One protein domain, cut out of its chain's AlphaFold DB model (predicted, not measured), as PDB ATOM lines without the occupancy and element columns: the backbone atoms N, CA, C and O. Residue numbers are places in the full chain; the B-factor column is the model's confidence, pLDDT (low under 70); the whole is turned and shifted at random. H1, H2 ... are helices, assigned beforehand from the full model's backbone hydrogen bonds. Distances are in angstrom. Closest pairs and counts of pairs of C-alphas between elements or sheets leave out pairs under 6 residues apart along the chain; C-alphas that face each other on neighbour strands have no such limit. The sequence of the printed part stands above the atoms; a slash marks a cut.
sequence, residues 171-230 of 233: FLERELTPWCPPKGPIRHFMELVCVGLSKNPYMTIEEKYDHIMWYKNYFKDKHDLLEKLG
ATOM      1  N   PHE A 171      43.736 -18.511  19.145       91.44
ATOM      2  CA  PHE A 171      42.826 -19.229  20.042       91.44
ATOM      3  C   PHE A 171      43.249 -19.118  21.509       91.44
ATOM      4  O   PHE A 171      43.637 -20.102  22.139       91.44
ATOM      5  N   LEU A 172      43.113 -17.916  22.066       90.31
ATOM      6  CA  LEU A 172      43.417 -17.624  23.474       90.31
ATOM      7  C   LEU A 172      42.315 -18.088  24.449       90.31
ATOM      8  O   LEU A 172      42.526 -18.136  25.657       90.31
ATOM      9  N   GLU A 173      41.142 -18.477  23.942       86.25
ATOM     10  CA  GLU A 173      39.980 -18.863  24.759       86.25
ATOM     11  C   GLU A 173      40.222 -20.109  25.633       86.25
ATOM     12  O   GLU A 173      39.638 -20.261  26.711       86.25
ATOM     13  N   ARG A 174      41.150 -20.980  25.218       85.12
ATOM     14  CA  ARG A 174      41.539 -22.181  25.977       85.12
ATOM     15  C   ARG A 174      42.033 -21.839  27.385       85.12
ATOM     16  O   ARG A 174      41.787 -22.588  28.322       85.12
ATOM     17  N   GLU A 175      42.650 -20.674  27.528       81.56
ATOM     18  CA  GLU A 175      43.318 -20.205  28.744       81.56
ATOM     19  C   GLU A 175      42.382 -19.422  29.670       81.56
ATOM     20  O   GLU A 175      42.684 -19.198  30.843       81.56
ATOM     21  N   LEU A 176      41.210 -19.030  29.161       81.94
ATOM     22  CA  LEU A 176      40.142 -18.406  29.942       81.94
ATOM     23  C   LEU A 176      39.306 -19.436  30.708       81.94
ATOM     24  O   LEU A 176      38.857 -19.172  31.824       81.94
ATOM     25  N   THR A 177      39.115 -20.615  30.114       74.69
ATOM     26  CA  THR A 177      38.256 -21.691  30.639       74.69
ATOM     27  C   THR A 177      38.582 -22.129  32.084       74.69
ATOM     28  O   THR A 177      37.644 -22.444  32.812       74.69
ATOM     29  N   PRO A 178      39.844 -22.120  32.564       80.69
ATOM     30  CA  PRO A 178      40.168 -22.556  33.926       80.69
ATOM     31  C   PRO A 178      39.671 -21.650  35.063       80.69
ATOM     32  O   PRO A 178      39.587 -22.117  36.195       80.69
ATOM     33  N   TRP A 179      39.425 -20.357  34.824       82.00
ATOM     34  CA  TRP A 179      39.117 -19.406  35.908       82.00
ATOM     35  C   TRP A 179      37.934 -18.476  35.629       82.00
ATOM     36  O   TRP A 179      37.386 -17.908  36.571       82.00
ATOM     37  N   CYS A 180      37.542 -18.301  34.367       83.50
ATOM     38  CA  CYS A 180      36.437 -17.429  33.996       83.50
ATOM     39  C   CYS A 180      35.108 -18.212  33.984       83.50
ATOM     40  O   CYS A 180      35.054 -19.292  33.386       83.50
ATOM     41  N   PRO A 181      34.021 -17.682  34.580       83.75
ATOM     42  CA  PRO A 181      32.695 -18.285  34.470       83.75
ATOM     43  C   PRO A 181      32.264 -18.493  33.003       83.75
ATOM     44  O   PRO A 181      32.606 -17.687  32.132       83.75
ATOM     45  N   PRO A 182      31.494 -19.552  32.685       79.38
ATOM     46  CA  PRO A 182      31.059 -19.833  31.314       79.38
ATOM     47  C   PRO A 182      30.002 -18.846  30.803       79.38
ATOM     48  O   PRO A 182      29.815 -18.717  29.598       79.38
ATOM     49  N   LYS A 183      29.293 -18.164  31.707       81.25
ATOM     50  CA  LYS A 183      28.277 -17.156  31.398       81.25
ATOM     51  C   LYS A 183      28.498 -15.946  32.296       81.25
ATOM     52  O   LYS A 183      28.900 -16.104  33.443       81.25
ATOM     53  N   GLY A 184      28.246 -14.756  31.758       86.12
ATOM     54  CA  GLY A 184      28.227 -13.512  32.522       86.12
ATOM     55  C   GLY A 184      28.917 -12.332  31.825       86.12
ATOM     56  O   GLY A 184      29.593 -12.508  30.807       86.12
ATOM     57  N   PRO A 185      28.789 -11.117  32.384       88.69
ATOM     58  CA  PRO A 185      29.427  -9.906  31.858       88.69
ATOM     59  C   PRO A 185      30.957 -10.000  31.800       88.69
ATOM     60  O   PRO A 185      31.575  -9.499  30.864       88.69
ATOM     61  N   ILE A 186      31.567 -10.685  32.774       87.94
ATOM     62  CA  ILE A 186      33.021 -10.899  32.829       87.94
ATOM     63  C   ILE A 186      33.477 -11.757  31.649       87.94
ATOM     64  O   ILE A 186      34.482 -11.443  31.016       87.94
ATOM     65  N   ARG A 187      32.712 -12.804  31.311       89.94
ATOM     66  CA  ARG A 187      33.000 -13.664  30.160       89.94
ATOM     67  C   ARG A 187      32.948 -12.868  28.861       89.94
ATOM     68  O   ARG A 187      33.906 -12.908  28.099       89.94
ATOM     69  N   HIS A 188      31.898 -12.070  28.673       91.06
ATOM     70  CA  HIS A 188      31.762 -11.218  27.493       91.06
ATOM     71  C   HIS A 188      32.909 -10.198  27.367       91.06
ATOM     72  O   HIS A 188      33.465 -10.001  26.289       91.06
ATOM     73  N   PHE A 189      33.315  -9.581  28.480       92.00
ATOM     74  CA  PHE A 189      34.463  -8.678  28.501       92.00
ATOM     75  C   PHE A 189      35.770  -9.398  28.138       92.00
ATOM     76  O   PHE A 189      36.524  -8.919  27.293       92.00
ATOM     77  N   MET A 190      36.030 -10.564  28.732       92.25
ATOM     78  CA  MET A 190      37.250 -11.327  28.456       92.25
ATOM     79  C   MET A 190      37.293 -11.870  27.024       92.25
ATOM     80  O   MET A 190      38.366 -11.915  26.430       92.25
ATOM     81  N   GLU A 191      36.149 -12.214  26.430       91.56
ATOM     82  CA  GLU A 191      36.055 -12.562  25.008       91.56
ATOM     83  C   GLU A 191      36.506 -11.398  24.119       91.56
ATOM     84  O   GLU A 191      37.305 -11.599  23.204       91.56
ATOM     85  N   LEU A 192      36.082 -10.166  24.422       93.62
ATOM     86  CA  LEU A 192      36.538  -8.974  23.702       93.62
ATOM     87  C   LEU A 192      38.041  -8.738  23.873       93.62
ATOM     88  O   LEU A 192      38.722  -8.422  22.895       93.62
ATOM     89  N   VAL A 193      38.573  -8.928  25.083       93.38
ATOM     90  CA  VAL A 193      40.018  -8.845  25.343       93.38
ATOM     91  C   VAL A 193      40.769  -9.883  24.506       93.38
ATOM     92  O   VAL A 193      41.725  -9.531  23.816       93.38
ATOM     93  N   CYS A 194      40.312 -11.135  24.475       93.12
ATOM     94  CA  CYS A 194      40.917 -12.180  23.650       93.12
ATOM     95  C   CYS A 194      40.831 -11.879  22.150       93.12
ATOM     96  O   CYS A 194      41.802 -12.114  21.432       93.12
ATOM     97  N   VAL A 195      39.721 -11.313  21.667       93.81
ATOM     98  CA  VAL A 195      39.590 -10.855  20.273       93.81
ATOM     99  C   VAL A 195      40.531  -9.681  19.971       93.81
ATOM    100  O   VAL A 195      41.049  -9.578  18.859       93.81
ATOM    101  N   GLY A 196      40.780  -8.794  20.935       94.75
ATOM    102  CA  GLY A 196      41.767  -7.721  20.806       94.75
ATOM    103  C   GLY A 196      43.196  -8.259  20.725       94.75
ATOM    104  O   GLY A 196      43.950  -7.897  19.822       94.75
ATOM    105  N   LEU A 197      43.552  -9.178  21.627       94.62
ATOM    106  CA  LEU A 197      44.875  -9.802  21.677       94.62
ATOM    107  C   LEU A 197      45.152 -10.688  20.454       94.62
ATOM    108  O   LEU A 197      46.287 -10.723  19.974       94.62
ATOM    109  N   SER A 198      44.144 -11.371  19.906       93.50
ATOM    110  CA  SER A 198      44.317 -12.214  18.714       93.50
ATOM    111  C   SER A 198      44.623 -11.410  17.454       93.50
ATOM    112  O   SER A 198      45.366 -11.874  16.592       93.50
ATOM    113  N   LYS A 199      44.118 -10.175  17.374       93.81
ATOM    114  CA  LYS A 199      44.371  -9.249  16.263       93.81
ATOM    115  C   LYS A 199      45.688  -8.486  16.383       93.81
ATOM    116  O   LYS A 199      46.034  -7.767  15.451       93.81
ATOM    117  N   ASN A 200      46.409  -8.608  17.497       93.81
ATOM    118  CA  ASN A 200      47.663  -7.891  17.705       93.81
ATOM    119  C   ASN A 200      48.868  -8.676  17.136       93.81
ATOM    120  O   ASN A 200      49.175  -9.748  17.675       93.81
ATOM    121  N   PRO A 201      49.566  -8.153  16.102       90.00
ATOM    122  CA  PRO A 201      50.762  -8.776  15.531       90.00
ATOM    123  C   PRO A 201      52.062  -8.412  16.267       90.00
ATOM    124  O   PRO A 201      53.090  -9.020  16.004       90.00
ATOM    125  N   TYR A 202      52.043  -7.416  17.157       90.56
ATOM    126  CA  TYR A 202      53.247  -6.878  17.801       90.56
ATOM    127  C   TYR A 202      53.556  -7.506  19.163       90.56
ATOM    128  O   TYR A 202      54.608  -7.221  19.721       90.56
ATOM    129  N   MET A 203      52.640  -8.311  19.707       91.62
ATOM    130  CA  MET A 203      52.807  -8.958  21.008       91.62
ATOM    131  C   MET A 203      53.200 -10.420  20.857       91.62
ATOM    132  O   MET A 203      52.575 -11.160  20.085       91.62
ATOM    133  N   THR A 204      54.167 -10.831  21.673       92.38
ATOM    134  CA  THR A 204      54.549 -12.236  21.834       92.38
ATOM    135  C   THR A 204      53.431 -13.024  22.502       92.38
ATOM    136  O   THR A 204      52.476 -12.478  23.066       92.38
ATOM    137  N   ILE A 205      53.521 -14.344  22.433       90.94
ATOM    138  CA  ILE A 205      52.548 -15.209  23.102       90.94
ATOM    139  C   ILE A 205      52.632 -15.058  24.616       90.94
ATOM    140  O   ILE A 205      51.597 -14.942  25.268       90.94
ATOM    141  N   GLU A 206      53.848 -15.014  25.154       91.69
ATOM    142  CA  GLU A 206      54.114 -14.845  26.585       91.69
ATOM    143  C   GLU A 206      53.465 -13.556  27.114       91.69
ATOM    144  O   GLU A 206      52.706 -13.597  28.078       91.69
ATOM    145  N   GLU A 207      53.618 -12.439  26.398       93.19
ATOM    146  CA  GLU A 207      52.968 -11.171  26.753       93.19
ATOM    147  C   GLU A 207      51.435 -11.267  26.742       93.19
ATOM    148  O   GLU A 207      50.762 -10.726  27.624       93.19
ATOM    149  N   LYS A 208      50.847 -11.971  25.762       93.25
ATOM    150  CA  LYS A 208      49.388 -12.185  25.705       93.25
ATOM    151  C   LYS A 208      48.903 -12.997  26.908       93.25
ATOM    152  O   LYS A 208      47.847 -12.689  27.465       93.25
ATOM    153  N   TYR A 209      49.669 -14.004  27.319       92.00
ATOM    154  CA  TYR A 209      49.393 -14.800  28.512       92.00
ATOM    155  C   TYR A 209      49.461 -13.968  29.791       92.00
ATOM    156  O   TYR A 209      48.538 -14.025  30.610       92.00
ATOM    157  N   ASP A 210      50.500 -13.153  29.932       94.19
ATOM    158  CA  ASP A 210      50.684 -12.276  31.084       94.19
ATOM    159  C   ASP A 210      49.545 -11.262  31.204       94.19
ATOM    160  O   ASP A 210      49.002 -11.060  32.293       94.19
ATOM    161  N   HIS A 211      49.088 -10.701  30.081       93.75
ATOM    162  CA  HIS A 211      47.912  -9.833  30.046       93.75
ATOM    163  C   HIS A 211      46.651 -10.529  30.576       93.75
ATOM    164  O   HIS A 211      45.907  -9.947  31.368       93.75
ATOM    165  N   ILE A 212      46.403 -11.781  30.180       92.12
ATOM    166  CA  ILE A 212      45.249 -12.553  30.665       92.12
ATOM    167  C   ILE A 212      45.386 -12.851  32.166       92.12
ATOM    168  O   ILE A 212      44.411 -12.729  32.915       92.12
ATOM    169  N   MET A 213      46.586 -13.206  32.631       91.75
ATOM    170  CA  MET A 213      46.832 -13.485  34.050       91.75
ATOM    171  C   MET A 213      46.737 -12.239  34.925       91.75
ATOM    172  O   MET A 213      46.270 -12.322  36.064       91.75
ATOM    173  N   TRP A 214      47.088 -11.073  34.391       94.50
ATOM    174  CA  TRP A 214      46.867  -9.806  35.070       94.50
ATOM    175  C   TRP A 214      45.378  -9.581  35.368       94.50
ATOM    176  O   TRP A 214      45.023  -9.290  36.511       94.50
ATOM    177  N   TYR A 215      44.489  -9.822  34.395       92.50
ATOM    178  CA  TYR A 215      43.039  -9.725  34.615       92.50
ATOM    179  C   TYR A 215      42.539 -10.713  35.667       92.50
ATOM    180  O   TYR A 215      41.724 -10.353  36.515       92.50
ATOM    181  N   LYS A 216      43.050 -11.946  35.656       90.56
ATOM    182  CA  LYS A 216      42.714 -12.949  36.672       90.56
ATOM    183  C   LYS A 216      43.026 -12.448  38.083       90.56
ATOM    184  O   LYS A 216      42.206 -12.617  38.981       90.56
ATOM    185  N   ASN A 217      44.193 -11.838  38.283       92.94
ATOM    186  CA  ASN A 217      44.580 -11.285  39.581       92.94
ATOM    187  C   ASN A 217      43.737 -10.055  39.937       92.94
ATOM    188  O   ASN A 217      43.225  -9.965  41.047       92.94
ATOM    189  N   TYR A 218      43.480  -9.176  38.968       93.00
ATOM    190  CA  TYR A 218      42.629  -8.006  39.160       93.00
ATOM    191  C   TYR A 218      41.215  -8.368  39.646       93.00
ATOM    192  O   TYR A 218      40.702  -7.762  40.586       93.00
ATOM    193  N   PHE A 219      40.583  -9.379  39.044       90.06
ATOM    194  CA  PHE A 219      39.246  -9.811  39.463       90.06
ATOM    195  C   PHE A 219      39.238 -10.496  40.831       90.06
ATOM    196  O   PHE A 219      38.252 -10.366  41.555       90.06
ATOM    197  N   LYS A 220      40.330 -11.168  41.217       88.31
ATOM    198  CA  LYS A 220      40.483 -11.697  42.580       88.31
ATOM    199  C   LYS A 220      40.535 -10.570  43.608       88.31
ATOM    200  O   LYS A 220      39.807 -10.622  44.592       88.31
ATOM    201  N   ASP A 221      41.320  -9.530  43.343       92.50
ATOM    202  CA  ASP A 221      41.463  -8.390  44.256       92.50
ATOM    203  C   ASP A 221      40.172  -7.565  44.383       92.50
ATOM    204  O   ASP A 221      39.964  -6.863  45.372       92.50
ATOM    205  N   LYS A 222      39.301  -7.611  43.366       90.06
ATOM    206  CA  LYS A 222      38.029  -6.872  43.314       90.06
ATOM    207  C   LYS A 222      36.795  -7.745  43.544       90.06
ATOM    208  O   LYS A 222      35.688  -7.301  43.240       90.06
ATOM    209  N   HIS A 223      36.961  -8.934  44.123       84.44
ATOM    210  CA  HIS A 223      35.858  -9.859  44.386       84.44
ATOM    211  C   HIS A 223      34.719  -9.211  45.197       84.44
ATOM    212  O   HIS A 223      33.560  -9.312  44.805       84.44
ATOM    213  N   ASP A 224      35.046  -8.431  46.233       86.88
ATOM    214  CA  ASP A 224      34.064  -7.721  47.070       86.88
ATOM    215  C   ASP A 224      33.155  -6.769  46.273       86.88
ATOM    216  O   ASP A 224      32.001  -6.537  46.630       86.88
ATOM    217  N   LEU A 225      33.673  -6.169  45.194       87.38
ATOM    218  CA  LEU A 225      32.885  -5.297  44.320       87.38
ATOM    219  C   LEU A 225      31.990  -6.111  43.390       87.38
ATOM    220  O   LEU A 225      30.854  -5.718  43.144       87.38
ATOM    221  N   LEU A 226      32.489  -7.240  42.886       84.81
ATOM    222  CA  LEU A 226      31.724  -8.135  42.018       84.81
ATOM    223  C   LEU A 226      30.534  -8.751  42.757       84.81
ATOM    224  O   LEU A 226      29.452  -8.868  42.181       84.81
ATOM    225  N   GLU A 227      30.717  -9.074  44.038       83.38
ATOM    226  CA  GLU A 227      29.654  -9.554  44.918       83.38
ATOM    227  C   GLU A 227      28.592  -8.472  45.151       83.38
ATOM    228  O   GLU A 227      27.405  -8.716  44.941       83.38
ATOM    229  N   LYS A 228      29.008  -7.234  45.462       85.88
ATOM    230  CA  LYS A 228      28.087  -6.091  45.616       85.88
ATOM    231  C   LYS A 228      27.287  -5.779  44.352       85.88
ATOM    232  O   LYS A 228      26.163  -5.298  44.447       85.88
ATOM    233  N   LEU A 229      27.873  -6.014  43.182       82.00
ATOM    234  CA  LEU A 229      27.238  -5.771  41.887       82.00
ATOM    235  C   LEU A 229      26.350  -6.940  41.425       82.00
ATOM    236  O   LEU A 229      25.685  -6.811  40.400       82.00
ATOM    237  N   GLY A 230      26.327  -8.068  42.148       75.69
ATOM    238  CA  GLY A 230      25.514  -9.238  41.804       75.69
ATOM    239  C   GLY A 230      25.953  -9.948  40.519       75.69
ATOM    240  O   GLY A 230      25.149 -10.615  39.876       75.69
TER     241      GLY A 230
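AT A GLANCE: This is residues 171 to 230 of the 233 residues of the protein "28S ribosomal protein S31, mitochondrial" of Bombus terrestris (UniProt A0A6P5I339). Two long helices, H3 and H2, run side by side in opposite ways as a loose pair, and the short helix H1 packs on H2 and sits near H3, the three centres making a triangle. At the far end of H3 the short helix H4 continues beyond the pair, and residues 220 to 225 stick out there. The printed part has 60 residues with four named helices, in the order H1, H2, H3, H4, and no named strand; the class is all helix. The whole is only just compact, close to loose, with a radius of gyration of the C-alphas of 12.1 A, and its elongated outline spans 38 by 20 by 17 A.

IN THESE COORDINATES: The longest helix is H3, residues 205 to 221, 24.8 A from first to last C-alpha, beginning at C-alpha 205 (52.548, -15.209, 23.102). H2, residues 185 to 198, measures 20.0 A and begins at C-alpha 185 (29.427, -9.906, 31.858). H1 is residues 172 to 175, 5.9 A. H4 is residues 223 to 228, 8.7 A, ending at C-alpha 228 (28.087, -6.091, 45.616).

HOW THE PARTS SIT: H3 and H2 are close but not clearly touching, at a shallow tilt of 18 degrees, opposite ways; their closest C-alphas, of Lys 208 and Leu 197, are 6.5 A apart. H1 and H3 are near each other, with 7 pairs of C-alphas within 10 A. H1 and H2 touch, the closest C-alphas being those of Leu 172 and Cys 194, 6.0 A apart. H3 and H4 meet only through their link, and H4 is apart from H1 and H2. In H2, H3 and H4 every O i to N i+4 pair is within hydrogen-bond range; H1 is too short for such a pair.

THE WHOLE: The two C-alphas farthest apart, of Pro 201 and Lys 228, are 37.8 A apart. The printed part has no cut and no long link; the link from H3 to H4 is tight. Mean pLDDT of the printed part is 89.0, and no printed residue is under 70.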